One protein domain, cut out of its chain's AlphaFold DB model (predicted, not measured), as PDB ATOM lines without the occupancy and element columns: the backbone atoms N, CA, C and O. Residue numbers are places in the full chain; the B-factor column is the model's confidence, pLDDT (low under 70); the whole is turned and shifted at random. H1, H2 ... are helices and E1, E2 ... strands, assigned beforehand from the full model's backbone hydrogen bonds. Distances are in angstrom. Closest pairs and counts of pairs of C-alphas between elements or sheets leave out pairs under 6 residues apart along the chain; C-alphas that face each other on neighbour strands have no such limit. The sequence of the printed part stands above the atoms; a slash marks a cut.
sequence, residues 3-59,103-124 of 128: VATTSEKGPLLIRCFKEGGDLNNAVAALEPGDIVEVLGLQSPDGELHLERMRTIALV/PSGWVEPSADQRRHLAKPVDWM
ATOM      1  N   VAL A   3      83.509  12.170 108.605       95.44
ATOM      2  CA  VAL A   3      82.782  10.898 108.526       95.44
ATOM      3  C   VAL A   3      82.238  10.725 107.117       95.44
ATOM      4  O   VAL A   3      81.619  11.636 106.566       95.44
ATOM      5  N   ALA A   4      82.477   9.556 106.528       95.81
ATOM      6  CA  ALA A   4      81.888   9.188 105.250       95.81
ATOM      7  C   ALA A   4      80.491   8.603 105.472       95.81
ATOM      8  O   ALA A   4      80.309   7.694 106.280       95.81
ATOM      9  N   THR A   5      79.515   9.123 104.740       95.06
ATOM     10  CA  THR A   5      78.114   8.698 104.799       95.06
ATOM     11  C   THR A   5      77.577   8.486 103.388       95.06
ATOM     12  O   THR A   5      78.202   8.883 102.401       95.06
ATOM     13  N   THR A   6      76.422   7.836 103.277       95.88
ATOM     14  CA  THR A   6      75.690   7.725 102.011       95.88
ATOM     15  C   THR A   6      74.362   8.444 102.162       95.88
ATOM     16  O   THR A   6      73.631   8.194 103.116       95.88
ATOM     17  N   SER A   7      74.065   9.331 101.222       93.62
ATOM     18  CA  SER A   7      72.769   9.989 101.082       93.62
ATOM     19  C   SER A   7      72.051   9.463  99.838       93.62
ATOM     20  O   SER A   7      72.653   8.789  99.002       93.62
ATOM     21  N   GLU A   8      70.787   9.837  99.655       91.75
ATOM     22  CA  GLU A   8      70.036   9.534  98.427       91.75
ATOM     23  C   GLU A   8      70.718  10.073  97.157       91.75
ATOM     24  O   GLU A   8      70.573   9.505  96.078       91.75
ATOM     25  N   LYS A   9      71.501  11.153  97.282       90.88
ATOM     26  CA  LYS A   9      72.249  11.773  96.176       90.88
ATOM     27  C   LYS A   9      73.635  11.154  95.964       90.88
ATOM     28  O   LYS A   9      74.378  11.614  95.102       90.88
ATOM     29  N   GLY A  10      73.988  10.130  96.741       93.38
ATOM     30  CA  GLY A  10      75.290   9.473  96.714       93.38
ATOM     31  C   GLY A  10      76.145   9.765  97.953       93.38
ATOM     32  O   GLY A  10      75.622  10.203  98.987       93.38
ATOM     33  N   PRO A  11      77.458   9.485  97.877       95.12
ATOM     34  CA  PRO A  11      78.380   9.661  98.992       95.12
ATOM     35  C   PRO A  11      78.415  11.107  99.495       95.12
ATOM     36  O   PRO A  11      78.446  12.048  98.704       95.12
ATOM     37  N   LEU A  12      78.453  11.270 100.813       95.19
ATOM     38  CA  LEU A  12      78.532  12.564 101.479       95.19
ATOM     39  C   LEU A  12      79.586  12.505 102.583       95.19
ATOM     40  O   LEU A  12      79.510  11.673 103.491       95.19
ATOM     41  N   LEU A  13      80.560  13.410 102.520       97.25
ATOM     42  CA  LEU A  13      81.541  13.601 103.582       97.25
ATOM     43  C   LEU A  13      81.035  14.665 104.549       97.25
ATOM     44  O   LEU A  13      80.788  15.801 104.150       97.25
ATOM     45  N   ILE A  14      80.901  14.302 105.820       97.25
ATOM     46  CA  ILE A  14      80.481  15.213 106.882       97.25
ATOM     47  C   ILE A  14      81.709  15.617 107.686       97.25
ATOM     48  O   ILE A  14      82.360  14.774 108.309       97.25
ATOM     49  N   ARG A  15      82.017  16.913 107.703       96.94
ATOM     50  CA  ARG A  15      83.086  17.498 108.512       96.94
ATOM     51  C   ARG A  15      82.518  18.066 109.804       96.94
ATOM     52  O   ARG A  15      81.658  18.942 109.791       96.94
ATOM     53  N   CYS A  16      83.078  17.612 110.919       96.19
ATOM     54  CA  CYS A  16      82.775  18.112 112.254       96.19
ATOM     55  C   CYS A  16      84.000  18.853 112.809       96.19
ATOM     56  O   CYS A  16      85.088  18.269 112.921       96.19
ATOM     57  N   PHE A  17      83.840  20.133 113.140       94.25
ATOM     58  CA  PHE A  17      84.902  20.965 113.714       94.25
ATOM     59  C   PHE A  17      85.055  20.728 115.218       94.25
ATOM     60  O   PHE A  17      84.188  20.125 115.848       94.25
ATOM     61  N   LYS A  18      86.173  21.160 115.808       92.94
ATOM     62  CA  LYS A  18      86.478  20.909 117.228       92.94
ATOM     63  C   LYS A  18      85.409  21.513 118.149       92.94
ATOM     64  O   LYS A  18      85.057  20.910 119.157       92.94
ATOM     65  N   GLU A  19      84.868  22.649 117.740       92.62
ATOM     66  CA  GLU A  19      83.815  23.439 118.371       92.62
ATOM     67  C   GLU A  19      82.438  22.751 118.322       92.62
ATOM     68  O   GLU A  19      81.463  23.303 118.800       92.62
ATOM     69  N   GLY A  20      82.318  21.549 117.746       91.81
ATOM     70  CA  GLY A  20      81.045  20.827 117.699       91.81
ATOM     71  C   GLY A  20      80.561  20.294 119.055       91.81
ATOM     72  O   GLY A  20      79.370  20.051 119.211       91.81
ATOM     73  N   GLY A  21      81.445  20.105 120.043       93.06
ATOM     74  CA  GLY A  21      81.049  19.671 121.392       93.06
ATOM     75  C   GLY A  21      80.191  18.396 121.392       93.06
ATOM     76  O   GLY A  21      80.591  17.374 120.833       93.06
ATOM     77  N   ASP A  22      78.994  18.465 121.978       92.12
ATOM     78  CA  ASP A  22      78.058  17.335 122.064       92.12
ATOM     79  C   ASP A  22      77.594  16.807 120.705       92.12
ATOM     80  O   ASP A  22      77.352  15.608 120.556       92.12
ATOM     81  N   LEU A  23      77.567  17.657 119.676       95.06
ATOM     82  CA  LEU A  23      77.310  17.221 118.306       95.06
ATOM     83  C   LEU A  23      78.391  16.247 117.818       95.06
ATOM     84  O   LEU A  23      78.079  15.238 117.190       95.06
ATOM     85  N   ASN A  24      79.659  16.492 118.155       95.75
ATOM     86  CA  ASN A  24      80.743  15.572 117.807       95.75
ATOM     87  C   ASN A  24      80.608  14.241 118.548       95.75
ATOM     88  O   ASN A  24      80.892  13.195 117.965       95.75
ATOM     89  N   ASN A  25      80.168  14.277 119.810       94.62
ATOM     90  CA  ASN A  25      79.917  13.073 120.602       94.62
ATOM     91  C   ASN A  25      78.774  12.246 119.993       94.62
ATOM     92  O   ASN A  25      78.900  11.029 119.867       94.62
ATOM     93  N   ALA A  26      77.698  12.903 119.551       95.44
ATOM     94  CA  ALA A  26      76.580  12.258 118.869       95.44
ATOM     95  C   ALA A  26      77.012  11.590 117.554       95.44
ATOM     96  O   ALA A  26      76.667  10.435 117.319       95.44
ATOM     97  N   VAL A  27      77.819  12.274 116.734       95.88
ATOM     98  CA  VAL A  27      78.378  11.700 115.498       95.88
ATOM     99  C   VAL A  27      79.292  10.510 115.797       95.88
ATOM    100  O   VAL A  27      79.216   9.492 115.114       95.88
ATOM    101  N   ALA A  28      80.145  10.611 116.820       94.62
ATOM    102  CA  ALA A  28      81.072   9.546 117.195       94.62
ATOM    103  C   ALA A  28      80.375   8.284 117.737       94.62
ATOM    104  O   ALA A  28      80.965   7.207 117.702       94.62
ATOM    105  N   ALA A  29      79.140   8.409 118.230       94.06
ATOM    106  CA  ALA A  29      78.334   7.294 118.725       94.06
ATOM    107  C   ALA A  29      77.565   6.542 117.617       94.06
ATOM    108  O   ALA A  29      76.936   5.515 117.900       94.06
ATOM    109  N   LEU A  30      77.580   7.046 116.377       93.94
ATOM    110  CA  LEU A  30      76.911   6.397 115.252       93.94
ATOM    111  C   LEU A  30      77.610   5.095 114.853       93.94
ATOM    112  O   LEU A  30      78.836   4.988 114.855       93.94
ATOM    113  N   GLU A  31      76.804   4.125 114.439       94.62
ATOM    114  CA  GLU A  31      77.245   2.845 113.897       94.62
ATOM    115  C   GLU A  31      76.774   2.678 112.442       94.62
ATOM    116  O   GLU A  31      75.767   3.264 112.032       94.62
ATOM    117  N   PRO A  32      77.476   1.868 111.626       94.88
ATOM    118  CA  PRO A  32      77.018   1.551 110.280       94.88
ATOM    119  C   PRO A  32      75.580   1.013 110.271       94.88
ATOM    120  O   PRO A  32      75.267   0.028 110.937       94.88
ATOM    121  N   GLY A  33      74.722   1.645 109.470       95.12
ATOM    122  CA  GLY A  33      73.298   1.317 109.362       95.12
ATOM    123  C   GLY A  33      72.377   2.261 110.136       95.12
ATOM    124  O   GLY A  33      71.171   2.229 109.894       95.12
ATOM    125  N   ASP A  34      72.912   3.119 111.010       96.06
ATOM    126  CA  ASP A  34      72.132   4.224 111.563       96.06
ATOM    127  C   ASP A  34      71.708   5.191 110.450       96.06
ATOM    128  O   ASP A  34      72.457   5.473 109.509       96.06
ATOM    129  N   ILE A  35      70.502   5.735 110.589       96.31
ATOM    130  CA  ILE A  35      69.937   6.750 109.707       96.31
ATOM    131  C   ILE A  35      69.803   8.032 110.512       96.31
ATOM    132  O   ILE A  35      69.141   8.073 111.555       96.31
ATOM    133  N   VAL A  36      70.421   9.090 110.005       95.88
ATOM    134  CA  VAL A  36      70.433  10.407 110.632       95.88
ATOM    135  C   VAL A  36      70.001  11.462 109.632       95.88
ATOM    136  O   VAL A  36      70.271  11.356 108.436       95.88
ATOM    137  N   GLU A  37      69.361  12.502 110.143       95.75
ATOM    138  CA  GLU A  37      69.153  13.737 109.406       95.75
ATOM    139  C   GLU A  37      70.173  14.763 109.887       95.75
ATOM    140  O   GLU A  37      70.432  14.891 111.087       95.75
ATOM    141  N   VAL A  38      70.777  15.482 108.946       95.06
ATOM    142  CA  VAL A  38      71.838  16.448 109.224       95.06
ATOM    143  C   VAL A  38      71.528  17.775 108.559       95.06
ATOM    144  O   VAL A  38      70.990  17.826 107.453       95.06
ATOM    145  N   LEU A  39      71.910  18.857 109.225       94.25
ATOM    146  CA  LEU A  39      71.893  20.199 108.664       94.25
ATOM    147  C   LEU A  39      73.287  20.796 108.805       94.25
ATOM    148  O   LEU A  39      73.979  20.605 109.810       94.25
ATOM    149  N   GLY A  40      73.703  21.511 107.771       93.56
ATOM    150  CA  GLY A  40      75.038  22.065 107.697       93.56
ATOM    151  C   GLY A  40      75.237  22.925 106.464       93.56
ATOM    152  O   GLY A  40      74.339  23.082 105.635       93.56
ATOM    153  N   LEU A  41      76.445  23.461 106.341       93.94
ATOM    154  CA  LEU A  41      76.855  24.256 105.193       93.94
ATOM    155  C   LEU A  41      77.698  23.405 104.247       93.94
ATOM    156  O   LEU A  41      78.683  22.805 104.668       93.94
ATOM    157  N   GLN A  42      77.353  23.386 102.963       94.25
ATOM    158  CA  GLN A  42      78.211  22.763 101.963       94.25
ATOM    159  C   GLN A  42      79.452  23.629 101.723       94.25
ATOM    160  O   GLN A  42      79.340  24.831 101.467       94.25
ATOM    161  N   SER A  43      80.634  23.030 101.836       93.69
ATOM    162  CA  SER A  43      81.901  23.692 101.555       93.69
ATOM    163  C   SER A  43      82.194  23.697 100.050       93.69
ATOM    164  O   SER A  43      81.690  22.837  99.320       93.69
ATOM    165  N   PRO A  44      83.032  24.631  99.561       93.50
ATOM    166  CA  PRO A  44      83.504  24.613  98.174       93.50
ATOM    167  C   PRO A  44      84.217  23.308  97.789       93.50
ATOM    168  O   PRO A  44      84.187  22.917  96.626       93.50
ATOM    169  N   ASP A  45      84.804  22.620  98.771       90.50
ATOM    170  CA  ASP A  45      85.526  21.354  98.597       90.50
ATOM    171  C   ASP A  45      84.591  20.126  98.593       90.50
ATOM    172  O   ASP A  45      85.043  18.986  98.489       90.50
ATOM    173  N   GLY A  46      83.274  20.342  98.702       91.44
ATOM    174  CA  GLY A  46      82.242  19.309  98.587       91.44
ATOM    175  C   GLY A  46      81.876  18.597  99.894       91.44
ATOM    176  O   GLY A  46      80.959  17.775  99.897       91.44
ATOM    177  N   GLU A  47      82.532  18.921 101.007       95.81
ATOM    178  CA  GLU A  47      82.180  18.400 102.332       95.81
ATOM    179  C   GLU A  47      81.000  19.179 102.940       95.81
ATOM    180  O   GLU A  47      80.829  20.375 102.710       95.81
ATOM    181  N   LEU A  48      80.194  18.523 103.775       96.25
ATOM    182  CA  LEU A  48      79.169  19.181 104.582       96.25
ATOM    183  C   LEU A  48      79.741  19.537 105.955       96.25
ATOM    184  O   LEU A  48      80.040  18.658 106.762       96.25
ATOM    185  N   HIS A  49      79.856  20.828 106.243       95.69
ATOM    186  CA  HIS A  49      80.204  21.345 107.560       95.69
ATOM    187  C   HIS A  49      78.996  21.221 108.486       95.69
ATOM    188  O   HIS A  49      78.020  21.958 108.337       95.69
ATOM    189  N   LEU A  50      79.057  20.271 109.415       95.88
ATOM    190  CA  LEU A  50      77.927  19.913 110.261       95.88
ATOM    191  C   LEU A  50      77.587  21.037 111.247       95.88
ATOM    192  O   LEU A  50      78.462  21.524 111.963       95.88
ATOM    193  N   GLU A  51      76.311  21.409 111.309       94.69
ATOM    194  CA  GLU A  51      75.793  22.383 112.277       94.69
ATOM    195  C   GLU A  51      74.869  21.742 113.311       94.69
ATOM    196  O   GLU A  51      74.807  22.224 114.437       94.69
ATOM    197  N   ARG A  52      74.145  20.680 112.944       93.62
ATOM    198  CA  ARG A  52      73.285  19.897 113.845       93.62
ATOM    199  C   ARG A  52      72.882  18.578 113.199       93.62
ATOM    200  O   ARG A  52      72.937  18.434 111.973       93.62
ATOM    201  N   MET A  53      72.415  17.644 114.014       95.75
ATOM    202  CA  MET A  53      71.895  16.358 113.549       95.75
ATOM    203  C   MET A  53      70.738  15.873 114.415       95.75
ATOM    204  O   MET A  53      70.643  16.256 115.578       95.75
ATOM    205  N   ARG A  54      69.915  14.970 113.885       95.62
ATOM    206  CA  ARG A  54      69.030  14.116 114.683       95.62
ATOM    207  C   ARG A  54      69.081  12.678 114.198       95.62
ATOM    208  O   ARG A  54      69.338  12.408 113.024       95.62
ATOM    209  N   THR A  55      68.816  11.756 115.107       95.12
ATOM    210  CA  THR A  55      68.649  10.341 114.774       95.12
ATOM    211  C   THR A  55      67.244  10.114 114.214       95.12
ATOM    212  O   THR A  55      66.269  10.669 114.717       95.12
ATOM    213  N   ILE A  56      67.143   9.331 113.139       95.50
ATOM    214  CA  ILE A  56      65.868   8.927 112.522       95.50
ATOM    215  C   ILE A  56      65.606   7.450 112.805       95.50
ATOM    216  O   ILE A  56      64.519   7.071 113.232       95.50
ATOM    217  N   ALA A  57      66.622   6.615 112.601       95.12
ATOM    218  CA  ALA A  57      66.594   5.208 112.961       95.12
ATOM    219  C   ALA A  57      67.974   4.781 113.451       95.12
ATOM    220  O   ALA A  57      68.992   5.186 112.895       95.12
ATOM    221  N   LEU A  58      68.001   3.953 114.488       95.50
ATOM    222  CA  LEU A  58      69.232   3.465 115.090       95.50
ATOM    223  C   LEU A  58      69.261   1.944 115.042       95.50
ATOM    224  O   LEU A  58      68.252   1.284 115.309       95.50
ATOM    225  N   VAL A  59      70.424   1.387 114.719       95.94
ATOM    226  CA  VAL A  59      70.610  -0.061 114.724       95.94
ATOM    227  C   VAL A  59      70.646  -0.595 116.160       95.94
ATOM    228  O   VAL A  59      71.126   0.092 117.072       95.94
ATOM    229  N   PRO A 103      71.126   9.782 120.889       86.12
ATOM    230  CA  PRO A 103      70.395  10.961 121.333       86.12
ATOM    231  C   PRO A 103      68.973  10.960 120.766       86.12
ATOM    232  O   PRO A 103      68.759  10.596 119.606       86.12
ATOM    233  N   SER A 104      68.011  11.400 121.577       83.75
ATOM    234  CA  SER A 104      66.653  11.708 121.127       83.75
ATOM    235  C   SER A 104      66.582  13.147 120.621       83.75
ATOM    236  O   SER A 104      66.973  14.066 121.339       83.75
ATOM    237  N   GLY A 105      66.019  13.351 119.432       89.81
ATOM    238  CA  GLY A 105      65.803  14.687 118.877       89.81
ATOM    239  C   GLY A 105      67.057  15.315 118.266       89.81
ATOM    240  O   GLY A 105      68.012  14.623 117.906       89.81
ATOM    241  N   TRP A 106      67.014  16.637 118.094       94.00
ATOM    242  CA  TRP A 106      68.103  17.411 117.503       94.00
ATOM    243  C   TRP A 106      69.217  17.692 118.510       94.00
ATOM    244  O   TRP A 106      68.963  18.098 119.640       94.00
ATOM    245  N   VAL A 107      70.456  17.545 118.054       94.50
ATOM    246  CA  VAL A 107      71.680  17.903 118.772       94.50
ATOM    247  C   VAL A 107      72.383  19.006 117.991       94.50
ATOM    248  O   VAL A 107      72.596  18.870 116.784       94.50
ATOM    249  N   GLU A 108      72.759  20.083 118.674       93.44
ATOM    250  CA  GLU A 108      73.539  21.200 118.132       93.44
ATOM    251  C   GLU A 108      74.687  21.576 119.093       93.44
ATOM    252  O   GLU A 108      74.658  21.170 120.257       93.44
ATOM    253  N   PRO A 109      75.713  22.319 118.639       92.75
ATOM    254  CA  PRO A 109      76.757  22.847 119.513       92.75
ATOM    255  C   PRO A 109      76.201  23.812 120.566       92.75
ATOM    256  O   PRO A 109      75.099  24.350 120.421       92.75
ATOM    257  N   SER A 110      77.001  24.106 121.593       89.00
ATOM    258  CA  SER A 110      76.656  25.118 122.595       89.00
ATOM    259  C   SER A 110      76.461  26.501 121.963       89.00
ATOM    260  O   SER A 110      76.979  26.807 120.886       89.00
ATOM    261  N   ALA A 111      75.697  27.366 122.635       86.56
ATOM    262  CA  ALA A 111      75.256  28.638 122.068       86.56
ATOM    263  C   ALA A 111      76.399  29.544 121.571       86.56
ATOM    264  O   ALA A 111      76.216  30.233 120.568       86.56
ATOM    265  N   ASP A 112      77.548  29.518 122.247       86.81
ATOM    266  CA  ASP A 112      78.781  30.250 121.935       86.81
ATOM    267  C   ASP A 112      79.585  29.649 120.770       86.81
ATOM    268  O   ASP A 112      80.402  30.340 120.165       86.81
ATOM    269  N   GLN A 113      79.338  28.381 120.433       87.12
ATOM    270  CA  GLN A 113      80.021  27.642 119.366       87.12
ATOM    271  C   GLN A 113      79.176  27.502 118.094       87.12
ATOM    272  O   GLN A 113      79.682  27.111 117.038       87.12
ATOM    273  N   ARG A 114      77.886  27.850 118.158       84.69
ATOM    274  CA  ARG A 114      77.029  27.906 116.972       84.69
ATOM    275  C   ARG A 114      77.505  28.989 116.016       84.69
ATOM    276  O   ARG A 114      77.866  30.100 116.399       84.69
ATOM    277  N   ARG A 115      77.420  28.685 114.723       82.81
ATOM    278  CA  ARG A 115      77.657  29.680 113.675       82.81
ATOM    279  C   ARG A 115      76.594  30.770 113.764       82.81
ATOM    280  O   ARG A 115      75.430  30.475 114.012       82.81
ATOM    281  N   HIS A 116      76.968  32.015 113.478       84.38
ATOM    282  CA  HIS A 116      76.059  33.165 113.586       84.38
ATOM    283  C   HIS A 116      74.743  33.016 112.802       84.38
ATOM    284  O   HIS A 116      73.728  33.569 113.208       84.38
ATOM    285  N   LEU A 117      74.757  32.279 111.686       81.62
ATOM    286  CA  LEU A 117      73.578  32.044 110.844       81.62
ATOM    287  C   LEU A 117      72.827  30.745 111.181       81.62
ATOM    288  O   LEU A 117      71.770  30.487 110.607       81.62
ATOM    289  N   ALA A 118      73.350  29.915 112.086       80.69
ATOM    290  CA  ALA A 118      72.702  28.669 112.462       80.69
ATOM    291  C   ALA A 118      71.476  28.976 113.334       80.69
ATOM    292  O   ALA A 118      71.601  29.415 114.475       80.69
ATOM    293  N   LYS A 119      70.274  28.726 112.800       79.69
ATOM    294  CA  LYS A 119      69.023  28.869 113.561       79.69
ATOM    295  C   LYS A 119      69.001  27.898 114.762       79.69
ATOM    296  O   LYS A 119      69.040  26.705 114.493       79.69
ATOM    297  N   PRO A 120      68.862  28.350 116.017       81.88
ATOM    298  CA  PRO A 120      68.759  27.489 117.201       81.88
ATOM    299  C   PRO A 120      67.696  26.389 117.106       81.88
ATOM    300  O   PRO A 120      66.612  26.639 116.569       81.88
ATOM    301  N   VAL A 121      67.965  25.219 117.696       79.50
ATOM    302  CA  VAL A 121      66.975  24.130 117.844       79.50
ATOM    303  C   VAL A 121      65.719  24.594 118.569       79.50
ATOM    304  O   VAL A 121      64.620  24.397 118.049       79.50
ATOM    305  N   ASP A 122      65.868  25.328 119.669       79.69
ATOM    306  CA  ASP A 122      64.740  25.846 120.456       79.69
ATOM    307  C   ASP A 122      63.803  26.773 119.655       79.69
ATOM    308  O   ASP A 122      62.659  27.002 120.037       79.69
ATOM    309  N   TRP A 123      64.270  27.330 118.531       75.12
ATOM    310  CA  TRP A 123      63.497  28.248 117.686       75.12
ATOM    311  C   TRP A 123      62.793  27.546 116.523       75.12
ATOM    312  O   TRP A 123      62.142  28.202 115.699       75.12
ATOM    313  N   MET A 124      62.975  26.235 116.371       66.94
ATOM    314  CA  MET A 124      62.396  25.499 115.250       66.94
ATOM    315  C   MET A 124      60.903  25.193 115.431       66.94
ATOM    316  O   MET A 124      60.265  24.836 114.447       66.94
TER     317      MET A 124
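What this domain is: This is residues 3 to 59 and 103 to 124 of the 128 residues of an uncharacterized protein of Candidatus Poseidoniales archaeon (UniProt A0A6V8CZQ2). A four-stranded sheet, strongly twisted and curled like part of a barrel, is made of two hairpins side by side, E1 with E2 and E3 with E4, and the short helix H1 crosses over E4. The unnamed stretch of residues 103 to 124 pairs briefly with E4 and then runs on past the bend of E4. The printed part has 79 residues, with four named strands and one named helix in the order E1, E2, H1, E3, E4. The sheet is mixed, in the order E1, E2, E4, E3, and the class is mostly strand, though under half of the residues are in named elements. The whole is compact and rounded, with a radius of gyration of the C-alphas of 12.1 A and spans of 31 by 31 by 23 A.

Where its parts are: E1, residues 3 to 7, begins with C-alpha 3 at (82.782, 10.898, 108.526) and is 12.5 A long from first to last C-alpha. E2, residues 10 to 15, is 16.3 A long. H1, residues 22 to 28, is 9.7 A long and begins with C-alpha 22 at (78.058, 17.335, 122.064). E3, residues 35 to 42, is 19.6 A long and bends by 61 degrees at residue 39. E4, residues 48 to 57, is 20.6 A long, bends by 91 degrees at residue 51 and ends with C-alpha 57 at (66.594, 5.208, 112.961).

How they stand to each other: E1 and E2 are an antiparallel hairpin at 146 degrees, with N 5 and O 12 within hydrogen-bond range at 2.8 A. The pairing of E2 is staggered: its residues 10 to 14 pair with E1, and its residues 14 to 15 with E4. E2 and E4 are parallel, with N 48 and O 13 at 2.8 A and N 50 and O 15 at 2.9 A. E3 and E4 are an antiparallel hairpin at 165 degrees, with N 35 and O 57 at 2.8 A and N 49 and O 41 at 2.8 A. The edge strands are E1 and E3, and E1 is apart from E4. H1 is on the sheet at a height over the sheet of 8.2 A. It lies over E4 and runs across the strands, at 70 degrees to E4 on the local plane; their closest C-alphas, those of Leu 23 and Arg 52, are 6.6 A apart. In H1 every O i to N i+4 pair is within hydrogen-bond range. Residues 106 to 107 pair with residues 53 to 54 of E4, antiparallel.

The domain as a whole: The two C-alphas farthest apart, those of Val 59 and His 116, are 33.7 A apart. Residues 60 to 102 are not printed, and C-alphas 59 and 103 are 12.9 A apart across this cut. The links E1 to E2 and E3 to E4 are tight, those from E2 to H1 and from H1 to E3 are short, and there is no long link between named elements. The mean pLDDT of the printed part is 91.8, and residue 124 alone is under 70.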